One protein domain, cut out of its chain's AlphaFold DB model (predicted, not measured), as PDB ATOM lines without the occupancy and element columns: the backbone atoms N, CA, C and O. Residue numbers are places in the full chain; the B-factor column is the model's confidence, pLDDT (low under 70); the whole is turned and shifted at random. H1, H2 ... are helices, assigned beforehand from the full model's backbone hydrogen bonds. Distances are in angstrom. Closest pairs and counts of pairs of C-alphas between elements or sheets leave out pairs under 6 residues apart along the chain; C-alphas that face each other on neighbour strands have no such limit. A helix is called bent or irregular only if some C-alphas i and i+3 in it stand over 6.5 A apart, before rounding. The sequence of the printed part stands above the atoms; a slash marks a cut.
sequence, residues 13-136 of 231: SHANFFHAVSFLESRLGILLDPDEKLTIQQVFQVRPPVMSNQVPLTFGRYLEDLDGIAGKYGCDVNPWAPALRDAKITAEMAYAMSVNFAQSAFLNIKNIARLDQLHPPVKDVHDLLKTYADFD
ATOM      1  N   SER A  13     308.613 366.350 384.123       78.00
ATOM      2  CA  SER A  13     307.656 365.504 384.846       78.00
ATOM      3  C   SER A  13     306.214 365.992 384.714       78.00
ATOM      4  O   SER A  13     305.309 365.168 384.640       78.00
ATOM      5  N   HIS A  14     305.998 367.310 384.650       85.25
ATOM      6  CA  HIS A  14     304.680 367.907 384.423       85.25
ATOM      7  C   HIS A  14     304.236 367.698 382.981       85.25
ATOM      8  O   HIS A  14     303.128 367.223 382.751       85.25
ATOM      9  N   ALA A  15     305.135 367.950 382.026       80.62
ATOM     10  CA  ALA A  15     304.870 367.705 380.614       80.62
ATOM     11  C   ALA A  15     304.491 366.235 380.370       80.62
ATOM     12  O   ALA A  15     303.464 365.964 379.763       80.62
ATOM     13  N   ASN A  16     305.242 365.278 380.925       78.62
ATOM     14  CA  ASN A  16     304.939 363.850 380.786       78.62
ATOM     15  C   ASN A  16     303.575 363.456 381.376       78.62
ATOM     16  O   ASN A  16     302.916 362.566 380.842       78.62
ATOM     17  N   PHE A  17     303.155 364.097 382.468       82.94
ATOM     18  CA  PHE A  17     301.868 363.831 383.107       82.94
ATOM     19  C   PHE A  17     300.690 364.304 382.260       82.94
ATOM     20  O   PHE A  17     299.776 363.525 382.007       82.94
ATOM     21  N   PHE A  18     300.744 365.538 381.758       82.94
ATOM     22  CA  PHE A  18     299.660 366.098 380.947       82.94
ATOM     23  C   PHE A  18     299.697 365.641 379.478       82.94
ATOM     24  O   PHE A  18     298.664 365.607 378.820       82.94
ATOM     25  N   HIS A  19     300.846 365.194 378.960       74.81
ATOM     26  CA  HIS A  19     300.944 364.659 377.596       74.81
ATOM     27  C   HIS A  19     300.268 363.283 377.441       74.81
ATOM     28  O   HIS A  19     299.732 362.960 376.376       74.81
ATOM     29  N   ALA A  20     300.230 362.490 378.518       64.12
ATOM     30  CA  ALA A  20     299.599 361.170 378.546       64.12
ATOM     31  C   ALA A  20     298.057 361.208 378.427       64.12
ATOM     32  O   ALA A  20     297.439 360.172 378.185       64.12
ATOM     33  N   VAL A  21     297.440 362.390 378.519       63.72
ATOM     34  CA  VAL A  21     295.991 362.607 378.351       63.72
ATOM     35  C   VAL A  21     295.531 362.303 376.912       63.72
ATOM     36  O   VAL A  21     294.411 361.851 376.700       63.72
ATOM     37  N   SER A  22     296.417 362.421 375.916       61.25
ATOM     38  CA  SER A  22     296.120 362.065 374.512       61.25
ATOM     39  C   SER A  22     295.798 360.575 374.290       61.25
ATOM     40  O   SER A  22     295.131 360.220 373.322       61.25
ATOM     41  N   PHE A  23     296.203 359.691 375.207       70.12
ATOM     42  CA  PHE A  23     295.884 358.258 375.158       70.12
ATOM     43  C   PHE A  23     294.493 357.918 375.721       70.12
ATOM     44  O   PHE A  23     294.083 356.755 375.674       70.12
ATOM     45  N   LEU A  24     293.770 358.897 376.274       73.19
ATOM     46  CA  LEU A  24     292.473 358.667 376.912       73.19
ATOM     47  C   LEU A  24     291.355 358.419 375.905       73.19
ATOM     48  O   LEU A  24     290.478 357.606 376.172       73.19
ATOM     49  N   GLU A  25     291.405 359.064 374.743       76.12
ATOM     50  CA  GLU A  25     290.346 358.972 373.733       76.12
ATOM     51  C   GLU A  25     290.168 357.553 373.194       76.12
ATOM     52  O   GLU A  25     289.047 357.061 373.111       76.12
ATOM     53  N   SER A  26     291.267 356.857 372.886       80.12
ATOM     54  CA  SER A  26     291.200 355.484 372.372       80.12
ATOM     55  C   SER A  26     290.647 354.510 373.414       80.12
ATOM     56  O   SER A  26     289.807 353.673 373.097       80.12
ATOM     57  N   ARG A  27     291.066 354.645 374.678       83.25
ATOM     58  CA  ARG A  27     290.578 353.805 375.783       83.25
ATOM     59  C   ARG A  27     289.129 354.104 376.143       83.25
ATOM     60  O   ARG A  27     288.373 353.182 376.436       83.25
ATOM     61  N   LEU A  28     288.742 355.374 376.114       85.25
ATOM     62  CA  LEU A  28     287.364 355.771 376.349       85.25
ATOM     63  C   LEU A  28     286.455 355.279 375.221       85.25
ATOM     64  O   LEU A  28     285.381 354.766 375.512       85.25
ATOM     65  N   GLY A  29     286.904 355.358 373.965       85.44
ATOM     66  CA  GLY A  29     286.189 354.794 372.820       85.44
ATOM     67  C   GLY A  29     285.849 353.318 373.025       85.44
ATOM     68  O   GLY A  29     284.696 352.947 372.865       85.44
ATOM     69  N   ILE A  30     286.811 352.516 373.497       86.06
ATOM     70  CA  ILE A  30     286.599 351.093 373.822       86.06
ATOM     71  C   ILE A  30     285.558 350.900 374.938       86.06
ATOM     72  O   ILE A  30     284.757 349.979 374.872       86.06
ATOM     73  N   LEU A  31     285.557 351.743 375.976       86.38
ATOM     74  CA  LEU A  31     284.592 351.627 377.084       86.38
ATOM     75  C   LEU A  31     283.177 352.073 376.727       86.38
ATOM     76  O   LEU A  31     282.225 351.673 377.395       86.38
ATOM     77  N   LEU A  32     283.055 352.970 375.753       86.31
ATOM     78  CA  LEU A  32     281.775 353.505 375.300       86.31
ATOM     79  C   LEU A  32     281.203 352.728 374.112       86.31
ATOM     80  O   LEU A  32     280.053 352.970 373.743       86.31
ATOM     81  N   ASP A  33     281.982 351.824 373.520       86.12
ATOM     82  CA  ASP A  33     281.542 350.972 372.426       86.12
ATOM     83  C   ASP A  33     280.510 349.946 372.946       86.12
ATOM     84  O   ASP A  33     280.814 349.160 373.847       86.12
ATOM     85  N   PRO A  34     279.269 349.950 372.423       78.75
ATOM     86  CA  PRO A  34     278.219 349.042 372.876       78.75
ATOM     87  C   PRO A  34     278.496 347.565 372.552       78.75
ATOM     88  O   PRO A  34     277.911 346.690 373.203       78.75
ATOM     89  N   ASP A  35     279.356 347.285 371.570       85.50
ATOM     90  CA  ASP A  35     279.726 345.928 371.168       85.50
ATOM     91  C   ASP A  35     280.852 345.361 372.058       85.50
ATOM     92  O   ASP A  35     280.919 344.148 372.290       85.50
ATOM     93  N   GLU A  36     281.675 346.231 372.651       78.62
ATOM     94  CA  GLU A  36     282.759 345.875 373.568       78.62
ATOM     95  C   GLU A  36     282.284 345.902 375.030       78.62
ATOM     96  O   GLU A  36     282.201 346.933 375.694       78.62
ATOM     97  N   LYS A  37     282.010 344.729 375.610       79.81
ATOM     98  CA  LYS A  37     281.575 344.610 377.019       79.81
ATOM     99  C   LYS A  37     282.748 344.602 378.000       79.81
ATOM    100  O   LYS A  37     282.853 343.713 378.849       79.81
ATOM    101  N   LEU A  38     283.650 345.571 377.869       86.75
ATOM    102  CA  LEU A  38     284.813 345.703 378.739       86.75
ATOM    103  C   LEU A  38     284.515 346.593 379.947       86.75
ATOM    104  O   LEU A  38     283.828 347.606 379.876       86.75
ATOM    105  N   THR A  39     285.054 346.200 381.094       87.94
ATOM    106  CA  THR A  39     284.937 346.950 382.348       87.94
ATOM    107  C   THR A  39     286.044 347.997 382.474       87.94
ATOM    108  O   THR A  39     287.134 347.842 381.916       87.94
ATOM    109  N   ILE A  40     285.817 349.021 383.307       87.12
ATOM    110  CA  ILE A  40     286.831 350.030 383.671       87.12
ATOM    111  C   ILE A  40     288.140 349.363 384.121       87.12
ATOM    112  O   ILE A  40     289.225 349.774 383.707       87.12
ATOM    113  N   GLN A  41     288.045 348.290 384.915       85.44
ATOM    114  CA  GLN A  41     289.216 347.552 385.382       85.44
ATOM    115  C   GLN A  41     289.982 346.887 384.230       85.44
ATOM    116  O   GLN A  41     291.208 346.909 384.234       85.44
ATOM    117  N   GLN A  42     289.301 346.320 383.233       86.19
ATOM    118  CA  GLN A  42     289.971 345.696 382.085       86.19
ATOM    119  C   GLN A  42     290.682 346.733 381.208       86.19
ATOM    120  O   GLN A  42     291.810 346.493 380.776       86.19
ATOM    121  N   VAL A  43     290.067 347.899 380.997       87.00
ATOM    122  CA  VAL A  43     290.601 348.931 380.094       87.00
ATOM    123  C   VAL A  43     291.689 349.780 380.747       87.00
ATOM    124  O   VAL A  43     292.718 350.054 380.124       87.00
ATOM    125  N   PHE A  44     291.509 350.191 382.002       83.88
ATOM    126  CA  PHE A  44     292.457 351.076 382.687       83.88
ATOM    127  C   PHE A  44     293.375 350.361 383.674       83.88
ATOM    128  O   PHE A  44     294.357 350.962 384.096       83.88
ATOM    129  N   GLN A  45     293.111 349.093 384.013       82.56
ATOM    130  CA  GLN A  45     293.846 348.365 385.063       82.56
ATOM    131  C   GLN A  45     293.784 349.086 386.421       82.56
ATOM    132  O   GLN A  45     294.691 348.997 387.245       82.56
ATOM    133  N   VAL A  46     292.683 349.808 386.644       80.00
ATOM    134  CA  VAL A  46     292.386 350.588 387.846       80.00
ATOM    135  C   VAL A  46     291.086 350.064 388.434       80.00
ATOM    136  O   VAL A  46     290.167 349.716 387.692       80.00
ATOM    137  N   ARG A  47     290.998 350.000 389.763       81.38
ATOM    138  CA  ARG A  47     289.752 349.676 390.457       81.38
ATOM    139  C   ARG A  47     289.258 350.949 391.138       81.38
ATOM    140  O   ARG A  47     289.743 351.230 392.229       81.38
ATOM    141  N   PRO A  48     288.315 351.690 390.528       82.56
ATOM    142  CA  PRO A  48     287.787 352.900 391.136       82.56
ATOM    143  C   PRO A  48     287.248 352.631 392.547       82.56
ATOM    144  O   PRO A  48     286.711 351.542 392.799       82.56
ATOM    145  N   PRO A  49     287.369 353.600 393.468       83.75
ATOM    146  CA  PRO A  49     286.684 353.536 394.747       83.75
ATOM    147  C   PRO A  49     285.171 353.593 394.531       83.75
ATOM    148  O   PRO A  49     284.684 353.989 393.472       83.75
ATOM    149  N   VAL A  50     284.419 353.235 395.570       86.38
ATOM    150  CA  VAL A  50     282.976 353.483 395.580       86.38
ATOM    151  C   VAL A  50     282.751 354.992 395.555       86.38
ATOM    152  O   VAL A  50     283.283 355.707 396.404       86.38
ATOM    153  N   MET A  51     281.964 355.456 394.585       90.00
ATOM    154  CA  MET A  51     281.661 356.872 394.396       90.00
ATOM    155  C   MET A  51     280.208 357.187 394.734       90.00
ATOM    156  O   MET A  51     279.289 356.524 394.246       90.00
ATOM    157  N   SER A  52     279.996 358.238 395.519       91.38
ATOM    158  CA  SER A  52     278.677 358.771 395.866       91.38
ATOM    159  C   SER A  52     278.523 360.218 395.392       91.38
ATOM    160  O   SER A  52     279.480 360.848 394.949       91.38
ATOM    161  N   ASN A  53     277.286 360.734 395.421       90.38
ATOM    162  CA  ASN A  53     276.964 362.120 395.055       90.38
ATOM    163  C   ASN A  53     277.516 362.550 393.679       90.38
ATOM    164  O   ASN A  53     277.991 363.670 393.507       90.38
ATOM    165  N   GLN A  54     277.458 361.645 392.697       92.69
ATOM    166  CA  GLN A  54     278.022 361.886 391.369       92.69
ATOM    167  C   GLN A  54     277.243 362.977 390.628       92.69
ATOM    168  O   GLN A  54     276.013 362.919 390.536       92.69
ATOM    169  N   VAL A  55     277.960 363.936 390.046       92.25
ATOM    170  CA  VAL A  55     277.370 364.944 389.155       92.25
ATOM    171  C   VAL A  55     277.471 364.502 387.690       92.25
ATOM    172  O   VAL A  55     278.413 363.798 387.317       92.25
ATOM    173  N   PRO A  56     276.523 364.910 386.827       93.38
ATOM    174  CA  PRO A  56     276.630 364.665 385.394       93.38
ATOM    175  C   PRO A  56     277.927 365.246 384.819       93.38
ATOM    176  O   PRO A  56     278.227 366.421 385.026       93.38
ATOM    177  N   LEU A  57     278.664 364.435 384.060       94.50
ATOM    178  CA  LEU A  57     279.954 364.803 383.485       94.50
ATOM    179  C   LEU A  57     280.022 364.404 382.009       94.50
ATOM    180  O   LEU A  57     279.593 363.316 381.615       94.50
ATOM    181  N   THR A  58     280.576 365.291 381.186       93.25
ATOM    182  CA  THR A  58     280.982 364.969 379.816       93.25
ATOM    183  C   THR A  58     282.494 364.874 379.735       93.25
ATOM    184  O   THR A  58     283.218 365.506 380.509       93.25
ATOM    185  N   PHE A  59     282.985 364.100 378.772       90.56
ATOM    186  CA  PHE A  59     284.419 363.976 378.546       90.56
ATOM    187  C   PHE A  59     285.062 365.323 378.198       90.56
ATOM    188  O   PHE A  59     286.104 365.662 378.747       90.56
ATOM    189  N   GLY A  60     284.405 366.149 377.380       89.81
ATOM    190  CA  GLY A  60     284.873 367.494 377.049       89.81
ATOM    191  C   GLY A  60     285.011 368.401 378.268       89.81
ATOM    192  O   GLY A  60     286.016 369.096 378.392       89.81
ATOM    193  N   ARG A  61     284.054 368.353 379.204       92.00
ATOM    194  CA  ARG A  61     284.145 369.120 380.452       92.00
ATOM    195  C   ARG A  61     285.324 368.660 381.308       92.00
ATOM    196  O   ARG A  61     286.063 369.492 381.823       92.00
ATOM    197  N   TYR A  62     285.509 367.346 381.427       91.81
ATOM    198  CA  TYR A  62     286.643 366.768 382.141       91.81
ATOM    199  C   TYR A  62     287.987 367.217 381.548       91.81
ATOM    200  O   TYR A  62     288.874 367.615 382.301       91.81
ATOM    201  N   LEU A  63     288.116 367.214 380.217       88.56
ATOM    202  CA  LEU A  63     289.316 367.689 379.524       88.56
ATOM    203  C   LEU A  63     289.570 369.184 379.754       88.56
ATOM    204  O   LEU A  63     290.680 369.554 380.112       88.56
ATOM    205  N   GLU A  64     288.550 370.037 379.636       89.44
ATOM    206  CA  GLU A  64     288.687 371.480 379.898       89.44
ATOM    207  C   GLU A  64     289.165 371.774 381.329       89.44
ATOM    208  O   GLU A  64     289.980 372.673 381.557       89.44
ATOM    209  N   ASP A  65     288.679 371.008 382.308       92.25
ATOM    210  CA  ASP A  65     289.111 371.156 383.694       92.25
ATOM    211  C   ASP A  65     290.550 370.642 383.904       92.25
ATOM    212  O   ASP A  65     291.323 371.276 384.632       92.25
ATOM    213  N   LEU A  66     290.959 369.560 383.224       89.56
ATOM    214  CA  LEU A  66     292.361 369.117 383.189       89.56
ATOM    215  C   LEU A  66     293.278 370.164 382.544       89.56
ATOM    216  O   LEU A  66     294.360 370.424 383.071       89.56
ATOM    217  N   ASP A  67     292.840 370.803 381.462       88.12
ATOM    218  CA  ASP A  67     293.569 371.869 380.767       88.12
ATOM    219  C   ASP A  67     293.774 373.082 381.667       88.12
ATOM    220  O   ASP A  67     294.863 373.663 381.732       88.12
ATOM    221  N   GLY A  68     292.737 373.431 382.432       89.12
ATOM    222  CA  GLY A  68     292.811 374.461 383.459       89.12
ATOM    223  C   GLY A  68     293.881 374.160 384.510       89.12
ATOM    224  O   GLY A  68     294.566 375.079 384.968       89.12
ATOM    225  N   ILE A  69     294.070 372.889 384.879       91.25
ATOM    226  CA  ILE A  69     295.152 372.471 385.779       91.25
ATOM    227  C   ILE A  69     296.499 372.508 385.052       91.25
ATOM    228  O   ILE A  69     297.436 373.103 385.582       91.25
ATOM    229  N   ALA A  70     296.609 371.941 383.850       88.69
ATOM    230  CA  ALA A  70     297.839 371.916 383.056       88.69
ATOM    231  C   ALA A  70     298.426 373.327 382.863       88.69
ATOM    232  O   ALA A  70     299.625 373.544 383.077       88.69
ATOM    233  N   GLY A  71     297.563 374.310 382.587       88.38
ATOM    234  CA  GLY A  71     297.930 375.719 382.460       88.38
ATOM    235  C   GLY A  71     298.557 376.321 383.727       88.38
ATOM    236  O   GLY A  71     299.491 377.117 383.620       88.38
ATOM    237  N   LYS A  72     298.145 375.893 384.935       89.94
ATOM    238  CA  LYS A  72     298.776 376.324 386.207       89.94
ATOM    239  C   LYS A  72     300.246 375.910 386.299       89.94
ATOM    240  O   LYS A  72     301.026 376.579 386.975       89.94
ATOM    241  N   TYR A  73     300.617 374.824 385.623       89.19
ATOM    242  CA  TYR A  73     301.975 374.275 385.574       89.19
ATOM    243  C   TYR A  73     302.727 374.653 384.286       89.19
ATOM    244  O   TYR A  73     303.831 374.160 384.047       89.19
ATOM    245  N   GLY A  74     302.134 375.520 383.457       86.62
ATOM    246  CA  GLY A  74     302.692 375.971 382.182       86.62
ATOM    247  C   GLY A  74     302.744 374.905 381.098       86.62
ATOM    248  O   GLY A  74     303.452 375.100 380.120       86.62
ATOM    249  N   CYS A  75     302.063 373.774 381.273       86.31
ATOM    250  CA  CYS A  75     302.069 372.714 380.275       86.31
ATOM    251  C   CYS A  75     301.192 373.104 379.088       86.31
ATOM    252  O   CYS A  75     300.070 373.581 379.276       86.31
ATOM    253  N   ASP A  76     301.708 372.869 377.883       74.38
ATOM    254  CA  ASP A  76     300.925 373.018 376.667       74.38
ATOM    255  C   ASP A  76     299.833 371.954 376.631       74.38
ATOM    256  O   ASP A  76     300.057 370.771 376.908       74.38
ATOM    257  N   VAL A  77     298.640 372.408 376.282       67.44
ATOM    258  CA  VAL A  77     297.475 371.562 376.085       67.44
ATOM    259  C   VAL A  77     297.473 371.117 374.629       67.44
ATOM    260  O   VAL A  77     297.449 371.949 373.719       67.44
ATOM    261  N   ASN A  78     297.510 369.806 374.397       63.22
ATOM    262  CA  ASN A  78     297.347 369.273 373.051       63.22
ATOM    263  C   ASN A  78     295.890 369.448 372.598       63.22
ATOM    264  O   ASN A  78     294.982 369.217 373.391       63.22
ATOM    265  N   PRO A  79     295.636 369.810 371.330       64.25
ATOM    266  CA  PRO A  79     294.277 369.846 370.810       64.25
ATOM    267  C   PRO A  79     293.651 368.442 370.840       64.25
ATOM    268  O   PRO A  79     294.188 367.503 370.251       64.25
ATOM    269  N   TRP A  80     292.518 368.322 371.533       70.75
ATOM    270  CA  TRP A  80     291.750 367.084 371.697       70.75
ATOM    271  C   TRP A  80     290.913 366.762 370.453       70.75
ATOM    272  O   TRP A  80     290.438 367.673 369.763       70.75
ATOM    273  N   ALA A  81     290.689 365.478 370.166       65.25
ATOM    274  CA  ALA A  81     289.826 365.077 369.067       65.25
ATOM    275  C   ALA A  81     288.351 365.370 369.412       65.25
ATOM    276  O   ALA A  81     287.852 364.961 370.464       65.25
ATOM    277  N   PRO A  82     287.586 366.016 368.515       70.44
ATOM    278  CA  PRO A  82     286.204 366.403 368.808       70.44
ATOM    279  C   PRO A  82     285.244 365.227 369.033       70.44
ATOM    280  O   PRO A  82     284.175 365.421 369.607       70.44
ATOM    281  N   ALA A  83     285.599 364.024 368.568       80.69
ATOM    282  CA  ALA A  83     284.677 362.899 368.406       80.69
ATOM    283  C   ALA A  83     283.993 362.446 369.706       80.69
ATOM    284  O   ALA A  83     282.851 361.998 369.663       80.69
ATOM    285  N   LEU A  84     284.665 362.582 370.853       83.75
ATOM    286  CA  LEU A  84     284.145 362.150 372.155       83.75
ATOM    287  C   LEU A  84     283.795 363.317 373.084       83.75
ATOM    288  O   LEU A  84     283.440 363.081 374.234       83.75
ATOM    289  N   ARG A  85     283.871 364.571 372.620       85.81
ATOM    290  CA  ARG A  85     283.718 365.750 373.491       85.81
ATOM    291  C   ARG A  85     282.395 365.751 374.263       85.81
ATOM    292  O   ARG A  85     282.380 366.030 375.459       85.81
ATOM    293  N   ASP A  86     281.308 365.381 373.598       90.25
ATOM    294  CA  ASP A  86     279.965 365.381 374.189       90.25
ATOM    295  C   ASP A  86     279.582 364.032 374.822       90.25
ATOM    296  O   ASP A  86     278.468 363.868 375.327       90.25
ATOM    297  N   ALA A  87     280.497 363.056 374.824       90.56
ATOM    298  CA  ALA A  87     280.254 361.756 375.425       90.56
ATOM    299  C   ALA A  87     280.035 361.895 376.936       90.56
ATOM    300  O   ALA A  87     280.827 362.524 377.647       90.56
ATOM    301  N   LYS A  88     278.958 361.283 377.434       92.81
ATOM    302  CA  LYS A  88     278.686 361.188 378.871       92.81
ATOM    303  C   LYS A  88     279.640 360.173 379.486       92.81
ATOM    304  O   LYS A  88     279.719 359.045 379.009       92.81
ATOM    305  N   ILE A  89     280.316 360.568 380.558       92.50
ATOM    306  CA  ILE A  89     281.215 359.697 381.317       92.50
ATOM    307  C   ILE A  89     280.822 359.710 382.791       92.50
ATOM    308  O   ILE A  89     280.218 360.669 383.274       92.50
ATOM    309  N   THR A  90     281.162 358.650 383.516       92.19
ATOM    310  CA  THR A  90     280.986 358.610 384.973       92.19
ATOM    311  C   THR A  90     282.199 359.211 385.685       92.19
ATOM    312  O   THR A  90     283.298 359.285 385.122       92.19
ATOM    313  N   ALA A  91     282.033 359.599 386.951       92.25
ATOM    314  CA  ALA A  91     283.160 360.022 387.782       92.25
ATOM    315  C   ALA A  91     284.190 358.885 387.963       92.25
ATOM    316  O   ALA A  91     285.395 359.137 388.018       92.25
ATOM    317  N   GLU A  92     283.741 357.624 387.951       91.06
ATOM    318  CA  GLU A  92     284.608 356.441 388.008       91.06
ATOM    319  C   GLU A  92     285.513 356.338 386.777       91.06
ATOM    320  O   GLU A  92     286.700 356.034 386.906       91.06
ATOM    321  N   MET A  93     284.976 356.631 385.585       91.31
ATOM    322  CA  MET A  93     285.765 356.695 384.354       91.31
ATOM    323  C   MET A  93     286.799 357.823 384.429       91.31
ATOM    324  O   MET A  93     287.971 357.587 384.137       91.31
ATOM    325  N   ALA A  94     286.404 359.024 384.869       91.69
ATOM    326  CA  ALA A  94     287.321 360.156 385.041       91.69
ATOM    327  C   ALA A  94     288.452 359.846 386.039       91.69
ATOM    328  O   ALA A  94     289.621 360.161 385.793       91.69
ATOM    329  N   TYR A  95     288.134 359.167 387.142       90.00
ATOM    330  CA  TYR A  95     289.127 358.707 388.108       90.00
ATOM    331  C   TYR A  95     290.064 357.663 387.508       90.00
ATOM    332  O   TYR A  95     291.279 357.816 387.605       90.00
ATOM    333  N   ALA A  96     289.532 356.641 386.835       88.12
ATOM    334  CA  ALA A  96     290.345 355.594 386.223       88.12
ATOM    335  C   ALA A  96     291.317 356.144 385.171       88.12
ATOM    336  O   ALA A  96     292.489 355.768 385.163       88.12
ATOM    337  N   MET A  97     290.856 357.083 384.343       88.50
ATOM    338  CA  MET A  97     291.697 357.820 383.400       88.50
ATOM    339  C   MET A  97     292.821 358.571 384.126       88.50
ATOM    340  O   MET A  97     293.993 358.387 383.789       88.50
ATOM    341  N   SER A  98     292.474 359.330 385.172       88.19
ATOM    342  CA  SER A  98     293.419 360.107 385.990       88.19
ATOM    343  C   SER A  98     294.507 359.259 386.631       88.19
ATOM    344  O   SER A  98     295.694 359.573 386.544       88.19
ATOM    345  N   VAL A  99     294.109 358.146 387.240       84.69
ATOM    346  CA  VAL A  99     295.027 357.182 387.845       84.69
ATOM    347  C   VAL A  99     295.933 356.573 386.777       84.69
ATOM    348  O   VAL A  99     297.139 356.475 386.990       84.69
ATOM    349  N   ASN A 100     295.400 356.206 385.609       82.00
ATOM    350  CA  ASN A 100     296.174 355.539 384.564       82.00
ATOM    351  C   ASN A 100     297.280 356.432 383.963       82.00
ATOM    352  O   ASN A 100     298.421 355.979 383.793       82.00
ATOM    353  N   PHE A 101     297.010 357.715 383.695       79.94
ATOM    354  CA  PHE A 101     298.072 358.611 383.221       79.94
ATOM    355  C   PHE A 101     299.030 359.030 384.338       79.94
ATOM    356  O   PHE A 101     300.229 359.173 384.089       79.94
ATOM    357  N   ALA A 102     298.557 359.123 385.586       81.94
ATOM    358  CA  ALA A 102     299.436 359.293 386.735       81.94
ATOM    359  C   ALA A 102     300.438 358.131 386.842       81.94
ATOM    360  O   ALA A 102     301.640 358.385 386.914       81.94
ATOM    361  N   GLN A 103     299.987 356.868 386.747       79.81
ATOM    362  CA  GLN A 103     300.871 355.686 386.694       79.81
ATOM    363  C   GLN A 103     301.924 355.823 385.597       79.81
ATOM    364  O   GLN A 103     303.113 355.627 385.844       79.81
ATOM    365  N   SER A 104     301.491 356.196 384.394       78.38
ATOM    366  CA  SER A 104     302.374 356.343 383.236       78.38
ATOM    367  C   SER A 104     303.433 357.430 383.456       78.38
ATOM    368  O   SER A 104     304.608 357.236 383.136       78.38
ATOM    369  N   ALA A 105     303.060 358.557 384.061       80.62
ATOM    370  CA  ALA A 105     303.998 359.616 384.419       80.62
ATOM    371  C   ALA A 105     304.992 359.158 385.496       80.62
ATOM    372  O   ALA A 105     306.191 359.413 385.369       80.62
ATOM    373  N   PHE A 106     304.518 358.425 386.510       77.31
ATOM    374  CA  PHE A 106     305.359 357.876 387.575       77.31
ATOM    375  C   PHE A 106     306.423 356.910 387.055       77.31
ATOM    376  O   PHE A 106     307.583 357.017 387.453       77.31
ATOM    377  N   LEU A 107     306.071 356.018 386.128       74.44
ATOM    378  CA  LEU A 107     307.019 355.062 385.544       74.44
ATOM    379  C   LEU A 107     308.148 355.744 384.755       74.44
ATOM    380  O   LEU A 107     309.256 355.215 384.677       74.44
ATOM    381  N   ASN A 108     307.901 356.940 384.218       75.56
ATOM    382  CA  ASN A 108     308.887 357.713 383.460       75.56
ATOM    383  C   ASN A 108     309.805 358.587 384.336       75.56
ATOM    384  O   ASN A 108     310.702 359.272 383.828       75.56
ATOM    385  N   ILE A 109     309.612 358.580 385.656       76.50
ATOM    386  CA  ILE A 109     310.449 359.340 386.581       76.50
ATOM    387  C   ILE A 109     311.784 358.631 386.788       76.50
ATOM    388  O   ILE A 109     311.846 357.461 387.156       76.50
ATOM    389  N   LYS A 110     312.863 359.391 386.565       72.81
ATOM    390  CA  LYS A 110     314.254 358.915 386.619       72.81
ATOM    391  C   LYS A 110     314.967 359.214 387.941       72.81
ATOM    392  O   LYS A 110     316.085 358.753 388.130       72.81
ATOM    393  N   ASN A 111     314.379 360.041 388.809       74.25
ATOM    394  CA  ASN A 111     314.923 360.359 390.131       74.25
ATOM    395  C   ASN A 111     313.835 360.904 391.070       74.25
ATOM    396  O   ASN A 111     312.784 361.361 390.628       74.25
ATOM    397  N   ILE A 112     314.110 360.917 392.374       70.19
ATOM    398  CA  ILE A 112     313.130 361.356 393.380       70.19
ATOM    399  C   ILE A 112     312.813 362.845 393.340       70.19
ATOM    400  O   ILE A 112     311.673 363.215 393.587       70.19
ATOM    401  N   ALA A 113     313.755 363.701 392.948       74.31
ATOM    402  CA  ALA A 113     313.443 365.120 392.805       74.31
ATOM    403  C   ALA A 113     312.316 365.336 391.777       74.31
ATOM    404  O   ALA A 113     311.438 366.161 391.987       74.31
ATOM    405  N   ARG A 114     312.292 364.559 390.688       77.00
ATOM    406  CA  ARG A 114     311.208 364.573 389.692       77.00
ATOM    407  C   ARG A 114     309.904 363.964 390.220       77.00
ATOM    408  O   ARG A 114     308.841 364.376 389.762       77.00
ATOM    409  N   LEU A 115     309.979 363.038 391.177       74.38
ATOM    410  CA  LEU A 115     308.820 362.476 391.877       74.38
ATOM    411  C   LEU A 115     308.136 363.534 392.753       74.38
ATOM    412  O   LEU A 115     306.933 363.745 392.622       74.38
ATOM    413  N   ASP A 116     308.914 364.268 393.552       76.38
ATOM    414  CA  ASP A 116     308.416 365.372 394.387       76.38
ATOM    415  C   ASP A 116     307.769 366.471 393.531       76.38
ATOM    416  O   ASP A 116     306.753 367.060 393.894       76.38
ATOM    417  N   GLN A 117     308.328 366.722 392.344       80.75
ATOM    418  CA  GLN A 117     307.762 367.675 391.392       80.75
ATOM    419  C   GLN A 117     306.398 367.237 390.857       80.75
ATOM    420  O   GLN A 117     305.594 368.110 390.548       80.75
ATOM    421  N   LEU A 118     306.134 365.935 390.727       81.25
ATOM    422  CA  LEU A 118     304.877 365.424 390.180       81.25
ATOM    423  C   LEU A 118     303.736 365.439 391.211       81.25
ATOM    424  O   LEU A 118     302.570 365.409 390.832       81.25
ATOM    425  N   HIS A 119     304.044 365.535 392.505       79.62
ATOM    426  CA  HIS A 119     303.021 365.494 393.547       79.62
ATOM    427  C   HIS A 119     301.969 366.625 393.445       79.62
ATOM    428  O   HIS A 119     300.782 366.301 393.465       79.62
ATOM    429  N   PRO A 120     302.333 367.915 393.269       84.88
ATOM    430  CA  PRO A 120     301.347 368.992 393.144       84.88
ATOM    431  C   PRO A 120     300.309 368.813 392.019       84.88
ATOM    432  O   PRO A 120     299.120 368.847 392.333       84.88
ATOM    433  N   PRO A 121     300.675 368.554 390.743       87.12
ATOM    434  CA  PRO A 121     299.667 368.380 389.693       87.12
ATOM    435  C   PRO A 121     298.801 367.133 389.902       87.12
ATOM    436  O   PRO A 121     297.611 367.165 389.602       87.12
ATOM    437  N   VAL A 122     299.354 366.055 390.467       85.75
ATOM    438  CA  VAL A 122     298.583 364.851 390.827       85.75
ATOM    439  C   VAL A 122     297.540 365.173 391.897       85.75
ATOM    440  O   VAL A 122     296.398 364.726 391.792       85.75
ATOM    441  N   LYS A 123     297.907 365.979 392.901       84.75
ATOM    442  CA  LYS A 123     296.983 366.443 393.936       84.75
ATOM    443  C   LYS A 123     295.886 367.340 393.358       84.75
ATOM    444  O   LYS A 123     294.725 367.142 393.691       84.75
ATOM    445  N   ASP A 124     296.224 368.285 392.484       89.31
ATOM    446  CA  ASP A 124     295.226 369.168 391.869       89.31
ATOM    447  C   ASP A 124     294.218 368.390 391.011       89.31
ATOM    448  O   ASP A 124     293.024 368.683 391.053       89.31
ATOM    449  N   VAL A 125     294.675 367.380 390.258       90.12
ATOM    450  CA  VAL A 125     293.783 366.485 389.497       90.12
ATOM    451  C   VAL A 125     292.901 365.674 390.440       90.12
ATOM    452  O   VAL A 125     291.709 365.523 390.193       90.12
ATOM    453  N   HIS A 126     293.456 365.176 391.540       87.75
ATOM    454  CA  HIS A 126     292.669 364.488 392.551       87.75
ATOM    455  C   HIS A 126     291.583 365.390 393.166       87.75
ATOM    456  O   HIS A 126     290.426 364.985 393.273       87.75
ATOM    457  N   ASP A 127     291.929 366.624 393.532       89.38
ATOM    458  CA  ASP A 127     290.973 367.580 394.094       89.38
ATOM    459  C   ASP A 127     289.891 367.960 393.073       89.38
ATOM    460  O   ASP A 127     288.731 368.134 393.443       89.38
ATOM    461  N   LEU A 128     290.237 368.014 391.780       92.38
ATOM    462  CA  LEU A 128     289.258 368.144 390.701       92.38
ATOM    463  C   LEU A 128     288.288 366.961 390.671       92.38
ATOM    464  O   LEU A 128     287.085 367.175 390.560       92.38
ATOM    465  N   LEU A 129     288.766 365.720 390.794       91.81
ATOM    466  CA  LEU A 129     287.883 364.548 390.797       91.81
ATOM    467  C   LEU A 129     286.859 364.602 391.937       91.81
ATOM    468  O   LEU A 129     285.720 364.182 391.741       91.81
ATOM    469  N   LYS A 130     287.223 365.181 393.089       91.06
ATOM    470  CA  LYS A 130     286.293 365.411 394.208       91.06
ATOM    471  C   LYS A 130     285.190 366.427 393.911       91.06
ATOM    472  O   LYS A 130     284.217 366.503 394.650       91.06
ATOM    473  N   THR A 131     285.302 367.194 392.828       94.44
ATOM    474  CA  THR A 131     284.194 368.029 392.338       94.44
ATOM    475  C   THR A 131     283.158 367.224 391.553       94.44
ATOM    476  O   THR A 131     282.035 367.694 391.378       94.44
ATOM    477  N   TYR A 132     283.513 366.016 391.096       94.88
ATOM    478  CA  TYR A 132     282.628 365.157 390.312       94.88
ATOM    479  C   TYR A 132     281.883 364.113 391.141       94.88
ATOM    480  O   TYR A 132     280.800 363.680 390.750       94.88
ATOM    481  N   ALA A 133     282.475 363.678 392.250       93.94
ATOM    482  CA  ALA A 133     281.890 362.711 393.164       93.94
ATOM    483  C   ALA A 133     282.596 362.750 394.519       93.94
ATOM    484  O   ALA A 133     283.788 363.057 394.603       93.94
ATOM    485  N   ASP A 134     281.880 362.330 395.555       91.25
ATOM    486  CA  ASP A 134     282.474 362.012 396.842       91.25
ATOM    487  C   ASP A 134     283.078 360.608 396.787       91.25
ATOM    488  O   ASP A 134     282.434 359.638 396.373       91.25
ATOM    489  N   PHE A 135     284.332 360.494 397.214       87.81
ATOM    490  CA  PHE A 135     285.001 359.213 397.380       87.81
ATOM    491  C   PHE A 135     286.095 359.300 398.441       87.81
ATOM    492  O   PHE A 135     286.791 360.313 398.591       87.81
ATOM    493  N   ASP A 136     286.262 358.179 399.134       76.06
ATOM    494  CA  ASP A 136     287.387 357.919 400.015       76.06
ATOM    495  C   ASP A 136     288.347 356.945 399.343       76.06
ATOM    496  O   ASP A 136     287.958 356.059 398.576       76.06
TER     497      ASP A 136
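What this domain is: This is residues 13 to 136 of the 231 residues of an uncharacterized protein of Pseudomonas sp. OV081 (UniProt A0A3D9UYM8). Two pairs of helices form two crossed layers: H1a and H3, running opposite ways, cover one side of the hairpin H4 and H5, whose helices run side by side. H1 is bent, and its second arm H1b reaches toward one end of the body, where short H2 packs on H1b and H4; residues 73 to 90 run back over the H1a and H3 layer on the side away from H4 and H5. The 124 printed residues hold five named helices, H1 to H5 in order, and no named strand; the class is all helix. The whole is compact, with a radius of gyration of the C-alphas of 14.1 A and spans of 43 by 32 by 24 A.

Where its parts are: H1, residues 13 to 32, begins with C-alpha 13 at (307.656, 365.504, 384.846). By its hydrogen bonds it was assigned as one helix, but it is bent: C-alphas 22 and 25 are 6.6 A apart. Its arms are H1a, residues 13 to 22, 15.9 A long, and H1b, residues 25 to 32, 10.3 A long, at a steep tilt of 50 degrees. H2 is residues 40 to 44. H3, residues 59 to 72, is 20.4 A long and begins at (284.419, 363.976, 378.546). H4, residues 91 to 107, is 24.5 A long. H5, residues 112 to 129, is 25.6 A long and ends at (287.883, 364.548, 390.797); it is only just irregular, with C-alphas 117 and 120 6.8 A apart, and has a kink of 29 degrees near residue 121.

How they stand to each other: H1a, H3 and H5 form an up and down bundle, each running against the one before it. H1a and H3 are close but not clearly touching, at a shallow tilt of 18 degrees; their closest C-alphas, of Phe 18 and Ala 70, are 6.5 A apart. H1a touches H4 at a steep tilt of 47 degrees, with C-alphas 17 and 105 closest at 4.9 A. H3 touches H5 at a steep tilt of 43 degrees, closest at C-alphas 69 and 124, 6.9 A. H4 and H5 form a helical hairpin at a shallow tilt of 6 degrees, closest at C-alphas 95 and 129, 6.5 A. H2 touches H1b, closest at C-alphas 27 and 43, 6.5 A, and is apart from H5. Every O i to N i+4 pair is within hydrogen-bond range in H1b, H2 and H4, against 3 of 6 in H1a, 9 of 10 in H3 and 12 of 14 in H5.

The domain as a whole: The two C-alphas farthest apart, of Asp 35 and Ala 113, are 44.4 A apart. The printed part has no cut. The links H2 to H3 and H3 to H4 are long, and residues 57 to 58 in the one pair antiparallel with residues 88 to 89 in the other. Mean pLDDT of the printed part is 83.7; residues 20 to 22, 77 to 79 and 81 are under 70.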